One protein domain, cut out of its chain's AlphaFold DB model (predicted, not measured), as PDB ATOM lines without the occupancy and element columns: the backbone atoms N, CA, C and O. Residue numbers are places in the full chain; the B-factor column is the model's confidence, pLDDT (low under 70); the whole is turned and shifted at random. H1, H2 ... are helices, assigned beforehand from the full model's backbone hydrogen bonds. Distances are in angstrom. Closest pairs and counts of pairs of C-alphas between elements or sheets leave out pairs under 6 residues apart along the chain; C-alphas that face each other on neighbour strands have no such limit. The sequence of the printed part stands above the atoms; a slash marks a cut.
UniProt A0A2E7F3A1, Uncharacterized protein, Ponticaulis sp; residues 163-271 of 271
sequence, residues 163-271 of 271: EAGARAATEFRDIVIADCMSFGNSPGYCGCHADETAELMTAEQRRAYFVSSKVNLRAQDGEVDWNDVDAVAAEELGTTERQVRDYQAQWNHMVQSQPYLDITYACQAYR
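Overview. This is residues 163 to 271 of the 271 residues of an uncharacterized protein of Ponticaulis sp (UniProt A0A2E7F3A1). Two groups of helices make an elongated body: H1, H2 and H3 fold back on one another as a zigzag, and H4 and H5 form a hairpin whose longer helix, H4, meets the beginning of H2. H6 runs lengthwise, meeting H5 at a corner with its first residues, 241 to 245, and crossing H4 at nearly a right angle, and leads back to H7, which packs on H3 near the opposite end from H5. The printed part has 109 residues with seven named helices, H1 to H7 in chain order, and no named strand; the class is all helix. The whole is compact, with a radius of gyration of the C-alphas of 14.2 A, and spans 41 by 26 by 19 A.

Arrangement. H1, residues 163 to 168, and H2, residues 172 to 182, form a helical hairpin at a shallow tilt of 29 degrees; their closest C-alphas, of Gly 165 and Ala 178, are 4.7 A apart. H2 forms a second helical hairpin with H3, residues 187 to 199, at a steep tilt of 43 degrees, closest at the C-alphas of Ile 177 and Cys 190, 4.9 A apart. H4, residues 203 to 220, is the hub and touches four helices. Its residues 206 to 210 touch H2, with the C-alphas of Phe 172 and Phe 210 closest at 5.0 A. H1 and H4 only just touch, with 3 pairs of C-alphas within 8 A, the closest being those of Arg 167 and Lys 214 at 7.5 A. H4 and H5, residues 229 to 237, form a helical hairpin, closest at the C-alphas of Ser 212 and Ala 233, 5.5 A apart. H6, residues 241 to 255, is about perpendicular to H4, at 78 degrees, and touches its residues 205 to 212, with the C-alphas of Gln 205 and Tyr 247 closest at 6.4 A. With residues 241 to 245 H6 touches H5, closest at the C-alphas of Ala 234 and Glu 241, 5.1 A apart. H7, residues 258 to 266, touches residues 193 to 197 of H3; the closest C-alphas, of His 193 and Ile 263, are 6.3 A apart. H3 and H6 are apart. Every O i to N i+4 pair is within hydrogen-bond range in H1 to H6, and 3 of 5 are in H7.

Along the chain. H1 begins at C-alpha 163, (-11.103, 29.305, 11.336). H2 measures 15.7 A, H3 18.7 A, H4 26.0 A and H6 21.3 A from first to last C-alpha; H1, H5 and H7 are shorter. H4 begins at C-alpha 203, (3.648, 11.814, 7.097), and H7 ends at C-alpha 266, (-16.815, 5.278, 4.418).

Size, cuts and confidence. The C-alphas farthest apart, of Asn 227 and Ala 269, are 42.0 A apart. The printed part has no cut, and no link is long. Mean pLDDT of the printed part is 88.7, and no printed residue is under 70.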
ATOM      1  N   GLU A 163     -12.310  28.547  11.004       86.44
ATOM      2  CA  GLU A 163     -11.103  29.305  11.336       86.44
ATOM      3  C   GLU A 163     -10.690  29.184  12.814       86.44
ATOM      4  O   GLU A 163      -9.510  29.022  13.122       86.44
ATOM      5  N   ALA A 164     -11.648  29.197  13.747       84.19
ATOM      6  CA  ALA A 164     -11.359  29.044  15.173       84.19
ATOM      7  C   ALA A 164     -10.767  27.660  15.494       84.19
ATOM      8  O   ALA A 164      -9.849  27.554  16.312       84.19
ATOM      9  N   GLY A 165     -11.259  26.613  14.826       84.81
ATOM     10  CA  GLY A 165     -10.705  25.265  14.919       84.81
ATOM     11  C   GLY A 165      -9.322  25.164  14.290       84.81
ATOM     12  O   GLY A 165      -8.395  24.697  14.942       84.81
ATOM     13  N   ALA A 166      -9.137  25.709  13.088       86.75
ATOM     14  CA  ALA A 166      -7.841  25.721  12.412       86.75
ATOM     15  C   ALA A 166      -6.774  26.518  13.197       86.75
ATOM     16  O   ALA A 166      -5.594  26.153  13.237       86.75
ATOM     17  N   ARG A 167      -7.172  27.587  13.902       84.62
ATOM     18  CA  ARG A 167      -6.301  28.330  14.831       84.62
ATOM     19  C   ARG A 167      -5.902  27.476  16.037       84.62
ATOM     20  O   ARG A 167      -4.720  27.463  16.380       84.62
ATOM     21  N   ALA A 168      -6.848  26.752  16.635       84.12
ATOM     22  CA  ALA A 168      -6.611  25.873  17.783       84.12
ATOM     23  C   ALA A 168      -5.904  24.553  17.425       84.12
ATOM     24  O   ALA A 168      -5.339  23.916  18.312       84.12
ATOM     25  N   ALA A 169      -5.917  24.164  16.148       85.75
ATOM     26  CA  ALA A 169      -5.341  22.923  15.665       85.75
ATOM     27  C   ALA A 169      -3.853  22.804  16.003       85.75
ATOM     28  O   ALA A 169      -3.054  23.707  15.705       85.75
ATOM     29  N   THR A 170      -3.500  21.662  16.594       82.19
ATOM     30  CA  THR A 170      -2.129  21.307  16.980       82.19
ATOM     31  C   THR A 170      -1.487  20.314  16.020       82.19
ATOM     32  O   THR A 170      -0.262  20.207  15.970       82.19
ATOM     33  N   GLU A 171      -2.305  19.640  15.216       83.94
ATOM     34  CA  GLU A 171      -1.877  18.659  14.230       83.94
ATOM     35  C   GLU A 171      -2.762  18.669  12.976       83.94
ATOM     36  O   GLU A 171      -3.804  19.324  12.921       83.94
ATOM     37  N   PHE A 172      -2.333  17.926  11.951       89.06
ATOM     38  CA  PHE A 172      -3.058  17.750  10.686       89.06
ATOM     39  C   PHE A 172      -4.523  17.353  10.904       89.06
ATOM     40  O   PHE A 172      -5.422  17.947  10.311       89.06
ATOM     41  N   ARG A 173      -4.751  16.377  11.789       90.88
ATOM     42  CA  ARG A 173      -6.073  15.823  12.078       90.88
ATOM     43  C   ARG A 173      -7.050  16.904  12.541       90.88
ATOM     44  O   ARG A 173      -8.164  16.981  12.034       90.88
ATOM     45  N   ASP A 174      -6.606  17.775  13.444       85.69
ATOM     46  CA  ASP A 174      -7.419  18.869  13.976       85.69
ATOM     47  C   ASP A 174      -7.839  19.869  12.887       85.69
ATOM     48  O   ASP A 174      -8.967  20.357  12.915       85.69
ATOM     49  N   ILE A 175      -6.955  20.164  11.922       89.56
ATOM     50  CA  ILE A 175      -7.282  21.059  10.798       89.56
ATOM     51  C   ILE A 175      -8.381  20.440   9.939       89.56
ATOM     52  O   ILE A 175      -9.381  21.101   9.668       89.56
ATOM     53  N   VAL A 176      -8.240  19.165   9.566       91.94
ATOM     54  CA  VAL A 176      -9.243  18.489   8.731       91.94
ATOM     55  C   VAL A 176     -10.591  18.403   9.451       91.94
ATOM     56  O   VAL A 176     -11.630  18.633   8.833       91.94
ATOM     57  N   ILE A 177     -10.591  18.151  10.766       89.44
ATOM     58  CA  ILE A 177     -11.818  18.166  11.574       89.44
ATOM     59  C   ILE A 177     -12.458  19.556  11.562       89.44
ATOM     60  O   ILE A 177     -13.655  19.673  11.302       89.44
ATOM     61  N   ALA A 178     -11.675  20.606  11.823       87.88
ATOM     62  CA  ALA A 178     -12.170  21.977  11.860       87.88
ATOM     63  C   ALA A 178     -12.781  22.407  10.516       87.88
ATOM     64  O   ALA A 178     -13.888  22.958  10.493       87.88
ATOM     65  N   ASP A 179     -12.098  22.109   9.411       90.69
ATOM     66  CA  ASP A 179     -12.559  22.416   8.057       90.69
ATOM     67  C   ASP A 179     -13.825  21.631   7.719       90.69
ATOM     68  O   ASP A 179     -14.817  22.218   7.286       90.69
ATOM     69  N   CYS A 180     -13.858  20.329   8.000       91.62
ATOM     70  CA  CYS A 180     -15.039  19.502   7.778       91.62
ATOM     71  C   CYS A 180     -16.259  19.997   8.576       91.62
ATOM     72  O   CYS A 180     -17.369  20.076   8.034       91.62
ATOM     73  N   MET A 181     -16.068  20.378   9.843       88.25
ATOM     74  CA  MET A 181     -17.143  20.891  10.697       88.25
ATOM     75  C   MET A 181     -17.641  22.268  10.245       88.25
ATOM     76  O   MET A 181     -18.787  22.622  10.523       88.25
ATOM     77  N   SER A 182     -16.824  23.042   9.520       88.81
ATOM     78  CA  SER A 182     -17.235  24.347   8.979       88.81
ATOM     79  C   SER A 182     -18.403  24.243   7.987       88.81
ATOM     80  O   SER A 182     -19.175  25.190   7.843       88.81
ATOM     81  N   PHE A 183     -18.598  23.064   7.388       88.94
ATOM     82  CA  PHE A 183     -19.722  22.745   6.503       88.94
ATOM     83  C   PHE A 183     -20.962  22.208   7.243       88.94
ATOM     84  O   PHE A 183     -21.919  21.778   6.604       88.94
ATOM     85  N   GLY A 184     -20.972  22.227   8.582       84.88
ATOM     86  CA  GLY A 184     -22.101  21.768   9.399       84.88
ATOM     87  C   GLY A 184     -22.150  20.255   9.632       84.88
ATOM     88  O   GLY A 184     -23.175  19.744  10.080       84.88
ATOM     89  N   ASN A 185     -21.064  19.539   9.337       86.06
ATOM     90  CA  ASN A 185     -20.955  18.106   9.597       86.06
ATOM     91  C   ASN A 185     -20.732  17.811  11.091       86.06
ATOM     92  O   ASN A 185     -20.197  18.636  11.837       86.06
ATOM     93  N   SER A 186     -21.135  16.616  11.526       83.19
ATOM     94  CA  SER A 186     -20.976  16.190  12.915       83.19
ATOM     95  C   SER A 186     -19.504  15.892  13.261       83.19
ATOM     96  O   SER A 186     -18.714  15.521  12.387       83.19
ATOM     97  N   PRO A 187     -19.101  16.015  14.543       82.94
ATOM     98  CA  PRO A 187     -17.729  15.720  14.960       82.94
ATOM     99  C   PRO A 187     -17.283  14.284  14.653       82.94
ATOM    100  O   PRO A 187     -16.119  14.075  14.327       82.94
ATOM    101  N   GLY A 188     -18.195  13.307  14.734       80.06
ATOM    102  CA  GLY A 188     -17.911  11.906  14.412       80.06
ATOM    103  C   GLY A 188     -17.577  11.719  12.933       80.06
ATOM    104  O   GLY A 188     -16.531  11.159  12.609       80.06
ATOM    105  N   TYR A 189     -18.414  12.272  12.049       84.38
ATOM    106  CA  TYR A 189     -18.159  12.296  10.609       84.38
ATOM    107  C   TYR A 189     -16.813  12.938  10.284       84.38
ATOM    108  O   TYR A 189     -16.022  12.367   9.541       84.38
ATOM    109  N   CYS A 190     -16.518  14.094  10.880       88.44
ATOM    110  CA  CYS A 190     -15.273  14.806  10.617       88.44
ATOM    111  C   CYS A 190     -14.036  14.131  11.210       88.44
ATOM    112  O   CYS A 190     -12.966  14.213  10.614       88.44
ATOM    113  N   GLY A 191     -14.179  13.441  12.346       87.06
ATOM    114  CA  GLY A 191     -13.131  12.592  12.905       87.06
ATOM    115  C   GLY A 191     -12.759  11.469  11.944       87.06
ATOM    116  O   GLY A 191     -11.597  11.368  11.566       87.06
ATOM    117  N   CYS A 192     -13.758  10.714  11.472       87.62
ATOM    118  CA  CYS A 192     -13.559   9.690  10.446       87.62
ATOM    119  C   CYS A 192     -12.919  10.282   9.183       87.62
ATOM    120  O   CYS A 192     -11.909   9.777   8.709       87.62
ATOM    121  N   HIS A 193     -13.431  11.413   8.689       92.12
ATOM    122  CA  HIS A 193     -12.907  12.040   7.478       92.12
ATOM    123  C   HIS A 193     -11.428  12.419   7.616       92.12
ATOM    124  O   HIS A 193     -10.665  12.275   6.663       92.12
ATOM    125  N   ALA A 194     -11.016  12.904   8.788       91.38
ATOM    126  CA  ALA A 194      -9.627  13.245   9.068       91.38
ATOM    127  C   ALA A 194      -8.719  12.013   9.125       91.38
ATOM    128  O   ALA A 194      -7.601  12.067   8.607       91.38
ATOM    129  N   ASP A 195      -9.206  10.922   9.713       90.44
ATOM    130  CA  ASP A 195      -8.468   9.668   9.846       90.44
ATOM    131  C   ASP A 195      -8.302   8.984   8.473       90.44
ATOM    132  O   ASP A 195      -7.174   8.723   8.061       90.44
ATOM    133  N   GLU A 196      -9.375   8.853   7.689       91.69
ATOM    134  CA  GLU A 196      -9.341   8.305   6.320       91.69
ATOM    135  C   GLU A 196      -8.497   9.171   5.365       91.69
ATOM    136  O   GLU A 196      -7.689   8.668   4.584       91.69
ATOM    137  N   THR A 197      -8.598  10.507   5.460       92.25
ATOM    138  CA  THR A 197      -7.740  11.402   4.657       92.25
ATOM    139  C   THR A 197      -6.266  11.198   5.013       92.25
ATOM    140  O   THR A 197      -5.397  11.283   4.145       92.25
ATOM    141  N   ALA A 198      -5.956  10.920   6.285       90.56
ATOM    142  CA  ALA A 198      -4.586  10.683   6.707       90.56
ATOM    143  C   ALA A 198      -3.993   9.416   6.071       90.56
ATOM    144  O   ALA A 198      -2.788   9.419   5.812       90.56
ATOM    145  N   GLU A 199      -4.795   8.384   5.790       90.19
ATOM    146  CA  GLU A 199      -4.340   7.140   5.149       90.19
ATOM    147  C   GLU A 199      -3.890   7.344   3.697       90.19
ATOM    148  O   GLU A 199      -2.947   6.696   3.239       90.19
ATOM    149  N   LEU A 200      -4.490   8.311   2.996       87.81
ATOM    150  CA  LEU A 200      -4.125   8.670   1.621       87.81
ATOM    151  C   LEU A 200      -2.833   9.497   1.526       87.81
ATOM    152  O   LEU A 200      -2.338   9.757   0.427       87.81
ATOM    153  N   MET A 201      -2.281   9.927   2.663       87.56
ATOM    154  CA  MET A 201      -1.149  10.846   2.720       87.56
ATOM    155  C   MET A 201       0.071  10.218   3.398       87.56
ATOM    156  O   MET A 201      -0.012   9.437   4.344       87.56
ATOM    157  N   THR A 202       1.261  10.637   2.980       88.94
ATOM    158  CA  THR A 202       2.487  10.385   3.740       88.94
ATOM    159  C   THR A 202       2.565  11.311   4.957       88.94
ATOM    160  O   THR A 202       1.935  12.370   5.015       88.94
ATOM    161  N   ALA A 203       3.393  10.950   5.941       86.56
ATOM    162  CA  ALA A 203       3.648  11.814   7.097       86.56
ATOM    163  C   ALA A 203       4.205  13.192   6.690       86.56
ATOM    164  O   ALA A 203       3.885  14.201   7.317       86.56
ATOM    165  N   GLU A 204       5.005  13.236   5.623       86.12
ATOM    166  CA  GLU A 204       5.554  14.477   5.086       86.12
ATOM    167  C   GLU A 204       4.467  15.353   4.458       86.12
ATOM    168  O   GLU A 204       4.401  16.540   4.764       86.12
ATOM    169  N   GLN A 205       3.560  14.771   3.666       88.81
ATOM    170  CA  GLN A 205       2.437  15.503   3.072       88.81
ATOM    171  C   GLN A 205       1.496  16.066   4.146       88.81
ATOM    172  O   GLN A 205       1.097  17.227   4.059       88.81
ATOM    173  N   ARG A 206       1.183  15.289   5.194       91.31
ATOM    174  CA  ARG A 206       0.369  15.772   6.326       91.31
ATOM    175  C   ARG A 206       1.036  16.940   7.050       91.31
ATOM    176  O   ARG A 206       0.377  17.929   7.365       91.31
ATOM    177  N   ARG A 207       2.351  16.846   7.287       91.69
ATOM    178  CA  ARG A 207       3.137  17.930   7.897       91.69
ATOM    179  C   ARG A 207       3.148  19.174   7.008       91.69
ATOM    180  O   ARG A 207       2.960  20.270   7.527       91.69
ATOM    181  N   ALA A 208       3.343  19.008   5.701       89.81
ATOM    182  CA  ALA A 208       3.329  20.102   4.738       89.81
ATOM    183  C   ALA A 208       1.981  20.828   4.729       89.81
ATOM    184  O   ALA A 208       1.946  22.040   4.912       89.81
ATOM    185  N   TYR A 209       0.878  20.082   4.621       93.06
ATOM    186  CA  TYR A 209      -0.465  20.653   4.663       93.06
ATOM    187  C   TYR A 209      -0.734  21.408   5.970       93.06
ATOM    188  O   TYR A 209      -1.223  22.537   5.938       93.06
ATOM    189  N   PHE A 210      -0.364  20.821   7.114       92.94
ATOM    190  CA  PHE A 210      -0.519  21.471   8.413       92.94
ATOM    191  C   PHE A 210       0.235  22.806   8.472       92.94
ATOM    192  O   PHE A 210      -0.377  23.840   8.735       92.94
ATOM    193  N   VAL A 211       1.539  22.806   8.173       92.69
ATOM    194  CA  VAL A 211       2.371  24.019   8.229       92.69
ATOM    195  C   VAL A 211       1.866  25.078   7.252       92.69
ATOM    196  O   VAL A 211       1.631  26.212   7.661       92.69
ATOM    197  N   SER A 212       1.621  24.718   5.989       92.94
ATOM    198  CA  SER A 212       1.104  25.660   4.990       92.94
ATOM    199  C   SER A 212      -0.234  26.271   5.413       92.94
ATOM    200  O   SER A 212      -0.429  27.473   5.258       92.94
ATOM    201  N   SER A 213      -1.127  25.490   6.025       93.00
ATOM    202  CA  SER A 213      -2.401  26.000   6.545       93.00
ATOM    203  C   SER A 213      -2.202  26.995   7.695       93.00
ATOM    204  O   SER A 213      -2.866  28.031   7.732       93.00
ATOM    205  N   LYS A 214      -1.247  26.751   8.607       93.06
ATOM    206  CA  LYS A 214      -0.914  27.711   9.677       93.06
ATOM    207  C   LYS A 214      -0.289  28.995   9.129       93.06
ATOM    208  O   LYS A 214      -0.636  30.075   9.603       93.06
ATOM    209  N   VAL A 215       0.594  28.901   8.134       93.75
ATOM    210  CA  VAL A 215       1.198  30.079   7.487       93.75
ATOM    211  C   VAL A 215       0.136  30.896   6.744       93.75
ATOM    212  O   VAL A 215       0.121  32.117   6.870       93.75
ATOM    213  N   ASN A 216      -0.817  30.246   6.070       92.81
ATOM    214  CA  ASN A 216      -1.944  30.926   5.425       92.81
ATOM    215  C   ASN A 216      -2.802  31.718   6.423       92.81
ATOM    216  O   ASN A 216      -3.186  32.849   6.130       92.81
ATOM    217  N   LEU A 217      -3.075  31.168   7.611       93.25
ATOM    218  CA  LEU A 217      -3.795  31.894   8.668       93.25
ATOM    219  C   LEU A 217      -3.011  33.123   9.149       93.25
ATOM    220  O   LEU A 217      -3.580  34.196   9.317       93.25
ATOM    221  N   ARG A 218      -1.689  32.996   9.306       94.56
ATOM    222  CA  ARG A 218      -0.819  34.130   9.661       94.56
ATOM    223  C   ARG A 218      -0.807  35.206   8.573       94.56
ATOM    224  O   ARG A 218      -0.771  36.391   8.891       94.56
ATOM    225  N   ALA A 219      -0.889  34.817   7.300       94.25
ATOM    226  CA  ALA A 219      -1.019  35.764   6.198       94.25
ATOM    227  C   ALA A 219      -2.376  36.486   6.193       94.25
ATOM    228  O   ALA A 219      -2.433  37.694   5.958       94.25
ATOM    229  N   GLN A 220      -3.465  35.786   6.530       91.56
ATOM    230  CA  GLN A 220      -4.781  36.409   6.729       91.56
ATOM    231  C   GLN A 220      -4.772  37.441   7.864       91.56
ATOM    232  O   GLN A 220      -5.381  38.501   7.725       91.56
ATOM    233  N   ASP A 221      -4.035  37.167   8.942       91.44
ATOM    234  CA  ASP A 221      -3.856  38.081  10.078       91.44
ATOM    235  C   ASP A 221      -2.898  39.254   9.774       91.44
ATOM    236  O   ASP A 221      -2.751  40.171  10.586       91.44
ATOM    237  N   GLY A 222      -2.258  39.258   8.600       92.94
ATOM    238  CA  GLY A 222      -1.287  40.274   8.190       92.94
ATOM    239  C   GLY A 222       0.095  40.120   8.835       92.94
ATOM    240  O   GLY A 222       0.903  41.044   8.761       92.94
ATOM    241  N   GLU A 223       0.384  38.978   9.468       95.62
ATOM    242  CA  GLU A 223       1.706  38.667  10.032       95.62
ATOM    243  C   GLU A 223       2.722  38.241   8.962       95.62
ATOM    244  O   GLU A 223       3.929  38.376   9.166       95.62
ATOM    245  N   VAL A 224       2.236  37.702   7.840       95.38
ATOM    246  CA  VAL A 224       3.027  37.245   6.689       95.38
ATOM    247  C   VAL A 224       2.449  37.888   5.428       95.38
ATOM    248  O   VAL A 224       1.234  37.913   5.249       95.38
ATOM    249  N   ASP A 225       3.294  38.428   4.548       95.69
ATOM    250  CA  ASP A 225       2.827  38.924   3.250       95.69
ATOM    251  C   ASP A 225       2.403  37.741   2.369       95.69
ATOM    252  O   ASP A 225       3.074  36.709   2.335       95.69
ATOM    253  N   TRP A 226       1.304  37.879   1.626       91.81
ATOM    254  CA  TRP A 226       0.819  36.826   0.728       91.81
ATOM    255  C   TRP A 226       1.856  36.392  -0.314       91.81
ATOM    256  O   TRP A 226       1.849  35.234  -0.724       91.81
ATOM    257  N   ASN A 227       2.761  37.287  -0.721       93.75
ATOM    258  CA  ASN A 227       3.845  36.967  -1.648       93.75
ATOM    259  C   ASN A 227       4.964  36.133  -1.000       93.75
ATOM    260  O   ASN A 227       5.728  35.495  -1.720       93.75
ATOM    261  N   ASP A 228       5.038  36.107   0.333       95.12
ATOM    262  CA  ASP A 228       6.090  35.432   1.099       95.12
ATOM    263  C   ASP A 228       5.623  34.096   1.714       95.12
ATOM    264  O   ASP A 228       6.427  33.368   2.295       95.12
ATOM    265  N   VAL A 229       4.341  33.734   1.578       93.94
ATOM    266  CA  VAL A 229       3.743  32.521   2.177       93.94
ATOM    267  C   VAL A 229       4.516  31.248   1.829       93.94
ATOM    268  O   VAL A 229       4.849  30.467   2.722       93.94
ATOM    269  N   ASP A 230       4.835  31.045   0.549       92.50
ATOM    270  CA  ASP A 230       5.568  29.855   0.104       92.50
ATOM    271  C   ASP A 230       6.984  29.815   0.692       92.50
ATOM    272  O   ASP A 230       7.472  28.743   1.053       92.50
ATOM    273  N   ALA A 231       7.639  30.976   0.808       95.31
ATOM    274  CA  ALA A 231       8.986  31.092   1.353       95.31
ATOM    275  C   ALA A 231       9.008  30.782   2.857       95.31
ATOM    276  O   ALA A 231       9.833  29.986   3.307       95.31
ATOM    277  N   VAL A 232       8.056  31.330   3.618       96.44
ATOM    278  CA  VAL A 232       7.916  31.060   5.059       96.44
ATOM    279  C   VAL A 232       7.559  29.594   5.308       96.44
ATOM    280  O   VAL A 232       8.176  28.939   6.148       96.44
ATOM    281  N   ALA A 233       6.618  29.029   4.545       93.75
ATOM    282  CA  ALA A 233       6.277  27.612   4.658       93.75
ATOM    283  C   ALA A 233       7.473  26.707   4.318       93.75
ATOM    284  O   ALA A 233       7.684  25.688   4.979       93.75
ATOM    285  N   ALA A 234       8.278  27.079   3.318       92.44
ATOM    286  CA  ALA A 234       9.478  26.340   2.947       92.44
ATOM    287  C   ALA A 234      10.525  26.351   4.070       92.44
ATOM    288  O   ALA A 234      11.086  25.298   4.390       92.44
ATOM    289  N   GLU A 235      10.741  27.507   4.702       95.12
ATOM    290  CA  GLU A 235      11.625  27.656   5.859       95.12
ATOM    291  C   GLU A 235      11.172  26.770   7.031       95.12
ATOM    292  O   GLU A 235      11.963  25.977   7.545       95.12
ATOM    293  N   GLU A 236       9.891  26.824   7.408       94.06
ATOM    294  CA  GLU A 236       9.345  26.049   8.533       94.06
ATOM    295  C   GLU A 236       9.354  24.529   8.283       94.06
ATOM    296  O   GLU A 236       9.535  23.716   9.202       94.06
ATOM    297  N   LEU A 237       9.194  24.114   7.025       90.88
ATOM    298  CA  LEU A 237       9.267  22.707   6.639       90.88
ATOM    299  C   LEU A 237      10.706  22.202   6.491       90.88
ATOM    300  O   LEU A 237      10.911  20.987   6.583       90.88
ATOM    301  N   GLY A 238      11.687  23.095   6.331       92.12
ATOM    302  CA  GLY A 238      13.070  22.743   6.006       92.12
ATOM    303  C   GLY A 238      13.212  22.238   4.567       92.12
ATOM    304  O   GLY A 238      13.933  21.274   4.313       92.12
ATOM    305  N   THR A 239      12.472  22.843   3.636       91.94
ATOM    306  CA  THR A 239      12.335  22.407   2.239       91.94
ATOM    307  C   THR A 239      12.475  23.593   1.275       91.94
ATOM    308  O   THR A 239      12.852  24.691   1.678       91.94
ATOM    309  N   THR A 240      12.226  23.388  -0.020       93.00
ATOM    310  CA  THR A 240      12.215  24.475  -1.018       93.00
ATOM    311  C   THR A 240      10.798  24.969  -1.305       93.00
ATOM    312  O   THR A 240       9.854  24.185  -1.264       93.00
ATOM    313  N   GLU A 241      10.632  26.233  -1.707       92.25
ATOM    314  CA  GLU A 241       9.325  26.754  -2.153       92.25
ATOM    315  C   GLU A 241       8.698  25.908  -3.267       92.25
ATOM    316  O   GLU A 241       7.487  25.716  -3.325       92.25
ATOM    317  N   ARG A 242       9.533  25.366  -4.165       91.62
ATOM    318  CA  ARG A 242       9.069  24.455  -5.214       91.62
ATOM    319  C   ARG A 242       8.409  23.215  -4.613       91.62
ATOM    320  O   ARG A 242       7.340  22.841  -5.067       91.62
ATOM    321  N   GLN A 243       9.011  22.614  -3.589       88.38
ATOM    322  CA  GLN A 243       8.424  21.460  -2.906       88.38
ATOM    323  C   GLN A 243       7.140  21.825  -2.151       88.38
ATOM    324  O   GLN A 243       6.214  21.025  -2.144       88.38
ATOM    325  N   VAL A 244       7.037  23.030  -1.575       87.62
ATOM    326  CA  VAL A 244       5.775  23.518  -0.980       87.62
ATOM    327  C   VAL A 244       4.663  23.570  -2.028       87.62
ATOM    328  O   VAL A 244       3.585  23.019  -1.804       87.62
ATOM    329  N   ARG A 245       4.940  24.152  -3.200       87.62
ATOM    330  CA  ARG A 245       3.995  24.180  -4.327       87.62
ATOM    331  C   ARG A 245       3.647  22.776  -4.827       87.62
ATOM    332  O   ARG A 245       2.483  22.512  -5.123       87.62
ATOM    333  N   ASP A 246       4.615  21.860  -4.855       88.06
ATOM    334  CA  ASP A 246       4.374  20.454  -5.198       88.06
ATOM    335  C   ASP A 246       3.427  19.787  -4.174       88.06
ATOM    336  O   ASP A 246       2.502  19.080  -4.573       88.06
ATOM    337  N   TYR A 247       3.586  20.045  -2.868       87.38
ATOM    338  CA  TYR A 247       2.672  19.537  -1.833       87.38
ATOM    339  C   TYR A 247       1.260  20.116  -1.956       87.38
ATOM    340  O   TYR A 247       0.286  19.372  -1.845       87.38
ATOM    341  N   GLN A 248       1.131  21.415  -2.233       87.06
ATOM    342  CA  GLN A 248      -0.168  22.049  -2.484       87.06
ATOM    343  C   GLN A 248      -0.856  21.447  -3.719       87.06
ATOM    344  O   GLN A 248      -2.052  21.155  -3.685       87.06
ATOM    345  N   ALA A 249      -0.107  21.209  -4.799       87.19
ATOM    346  CA  ALA A 249      -0.629  20.566  -6.001       87.19
ATOM    347  C   ALA A 249      -1.082  19.120  -5.730       87.19
ATOM    348  O   ALA A 249      -2.150  18.723  -6.192       87.19
ATOM    349  N   GLN A 250      -0.314  18.353  -4.949       87.69
ATOM    350  CA  GLN A 250      -0.683  16.992  -4.540       87.69
ATOM    351  C   GLN A 250      -1.957  16.971  -3.690       87.69
ATOM    352  O   GLN A 250      -2.830  16.141  -3.933       87.69
ATOM    353  N   TRP A 251      -2.095  17.905  -2.743       89.44
ATOM    354  CA  TRP A 251      -3.326  18.073  -1.972       89.44
ATOM    355  C   TRP A 251      -4.520  18.379  -2.881       89.44
ATOM    356  O   TRP A 251      -5.526  17.675  -2.830       89.44
ATOM    357  N   ASN A 252      -4.390  19.372  -3.767       87.44
ATOM    358  CA  ASN A 252      -5.458  19.763  -4.693       87.44
ATOM    359  C   ASN A 252      -5.867  18.620  -5.632       87.44
ATOM    360  O   ASN A 252      -7.049  18.448  -5.912       87.44
ATOM    361  N   HIS A 253      -4.900  17.828  -6.099       85.56
ATOM    362  CA  HIS A 253      -5.168  16.640  -6.904       85.56
ATOM    363  C   HIS A 253      -5.909  15.568  -6.094       85.56
ATOM    364  O   HIS A 253      -6.870  14.978  -6.580       85.56
ATOM    365  N   MET A 254      -5.493  15.322  -4.850       88.81
ATOM    366  CA  MET A 254      -6.132  14.337  -3.979       88.81
ATOM    367  C   MET A 254      -7.582  14.708  -3.656       88.81
ATOM    368  O   MET A 254      -8.448  13.854  -3.801       88.81
ATOM    369  N   VAL A 255      -7.889  15.956  -3.288       87.38
ATOM    370  CA  VAL A 255      -9.277  16.346  -2.952       87.38
ATOM    371  C   VAL A 255     -10.239  16.280  -4.145       87.38
ATOM    372  O   VAL A 255     -11.451  16.262  -3.960       87.38
ATOM    373  N   GLN A 256      -9.708  16.235  -5.371       85.81
ATOM    374  CA  GLN A 256     -10.470  16.039  -6.609       85.81
ATOM    375  C   GLN A 256     -10.513  14.569  -7.059       85.81
ATOM    376  O   GLN A 256     -11.128  14.255  -8.075       85.81
ATOM    377  N   SER A 257      -9.832  13.672  -6.345       81.31
ATOM    378  CA  SER A 257      -9.699  12.268  -6.725       81.31
ATOM    379  C   SER A 257     -10.871  11.421  -6.222       81.31
ATOM    380  O   SER A 257     -11.451  11.709  -5.174       81.31
ATOM    381  N   GLN A 258     -11.176  10.335  -6.940       84.06
ATOM    382  CA  GLN A 258     -12.199   9.368  -6.529       84.06
ATOM    383  C   GLN A 258     -11.964   8.817  -5.107       84.06
ATOM    384  O   GLN A 258     -12.906   8.867  -4.322       84.06
ATOM    385  N   PRO A 259     -10.731   8.439  -4.699       84.69
ATOM    386  CA  PRO A 259     -10.475   7.995  -3.327       84.69
ATOM    387  C   PRO A 259     -10.905   8.989  -2.243       84.69
ATOM    388  O   PRO A 259     -11.354   8.578  -1.182       84.69
ATOM    389  N   TYR A 260     -10.795  10.297  -2.495       86.69
ATOM    390  CA  TYR A 260     -11.239  11.307  -1.531       86.69
ATOM    391  C   TYR A 260     -12.768  11.421  -1.473       86.69
ATOM    392  O   TYR A 260     -13.329  11.651  -0.404       86.69
ATOM    393  N   LEU A 261     -13.458  11.218  -2.602       85.31
ATOM    394  CA  LEU A 261     -14.920  11.105  -2.624       85.31
ATOM    395  C   LEU A 261     -15.390   9.859  -1.863       85.31
ATOM    396  O   LEU A 261     -16.376   9.934  -1.129       85.31
ATOM    397  N   ASP A 262     -14.651   8.753  -1.964       84.00
ATOM    398  CA  ASP A 262     -14.990   7.484  -1.314       84.00
ATOM    399  C   ASP A 262     -14.976   7.576   0.225       84.00
ATOM    400  O   ASP A 262     -15.758   6.892   0.892       84.00
ATOM    401  N   ILE A 263     -14.196   8.508   0.793       88.50
ATOM    402  CA  ILE A 263     -14.211   8.826   2.232       88.50
ATOM    403  C   ILE A 263     -15.617   9.230   2.694       88.50
ATOM    404  O   ILE A 263     -16.042   8.870   3.792       88.50
ATOM    405  N   THR A 264     -16.385   9.938   1.856       84.25
ATOM    406  CA  THR A 264     -17.761  10.334   2.204       84.25
ATOM    407  C   THR A 264     -18.637   9.112   2.463       84.25
ATOM    408  O   THR A 264     -19.424   9.119   3.412       84.25
ATOM    409  N   TYR A 265     -18.484   8.056   1.658       83.25
ATOM    410  CA  TYR A 265     -19.223   6.810   1.845       83.25
ATOM    411  C   TYR A 265     -18.724   6.037   3.064       83.25
ATOM    412  O   TYR A 265     -19.546   5.574   3.855       83.25
ATOM    413  N   ALA A 266     -17.405   5.943   3.255       83.31
ATOM    414  CA  ALA A 266     -16.815   5.278   4.418       83.31
ATOM    415  C   ALA A 266     -17.275   5.920   5.740       83.31
ATOM    416  O   ALA A 266     -17.628   5.229   6.696       83.31
ATOM    417  N   CYS A 267     -17.364   7.250   5.770       84.94
ATOM    418  CA  CYS A 267     -17.711   8.002   6.970       84.94
ATOM    419  C   CYS A 267     -19.211   8.273   7.143       84.94
ATOM    420  O   CYS A 267     -19.614   8.860   8.150       84.94
ATOM    421  N   GLN A 268     -20.067   7.844   6.210       83.94
ATOM    422  CA  GLN A 268     -21.498   8.166   6.232       83.94
ATOM    423  C   GLN A 268     -22.208   7.678   7.504       83.94
ATOM    424  O   GLN A 268     -23.126   8.346   7.980       83.94
ATOM    425  N   ALA A 269     -21.756   6.565   8.085       78.06
ATOM    426  CA  ALA A 269     -22.302   6.005   9.323       78.06
ATOM    427  C   ALA A 269     -22.152   6.927  10.551       78.06
ATOM    428  O   ALA A 269     -22.832   6.714  11.554       78.06
ATOM    429  N   TYR A 270     -21.291   7.949  10.478       72.44
ATOM    430  CA  TYR A 270     -21.018   8.882  11.573       72.44
ATOM    431  C   TYR A 270     -21.618  10.275  11.378       72.44
ATOM    432  O   TYR A 270     -21.340  11.145  12.204       72.44
ATOM    433  N   ARG A 271     -22.375  10.512  10.294       70.94
ATOM    434  CA  ARG A 271     -23.119  11.770  10.106       70.94
ATOM    435  C   ARG A 271     -24.139  11.962  11.219       70.94
ATOM    436  O   ARG A 271     -24.012  13.001  11.905       70.94
TER     437      ARG A 271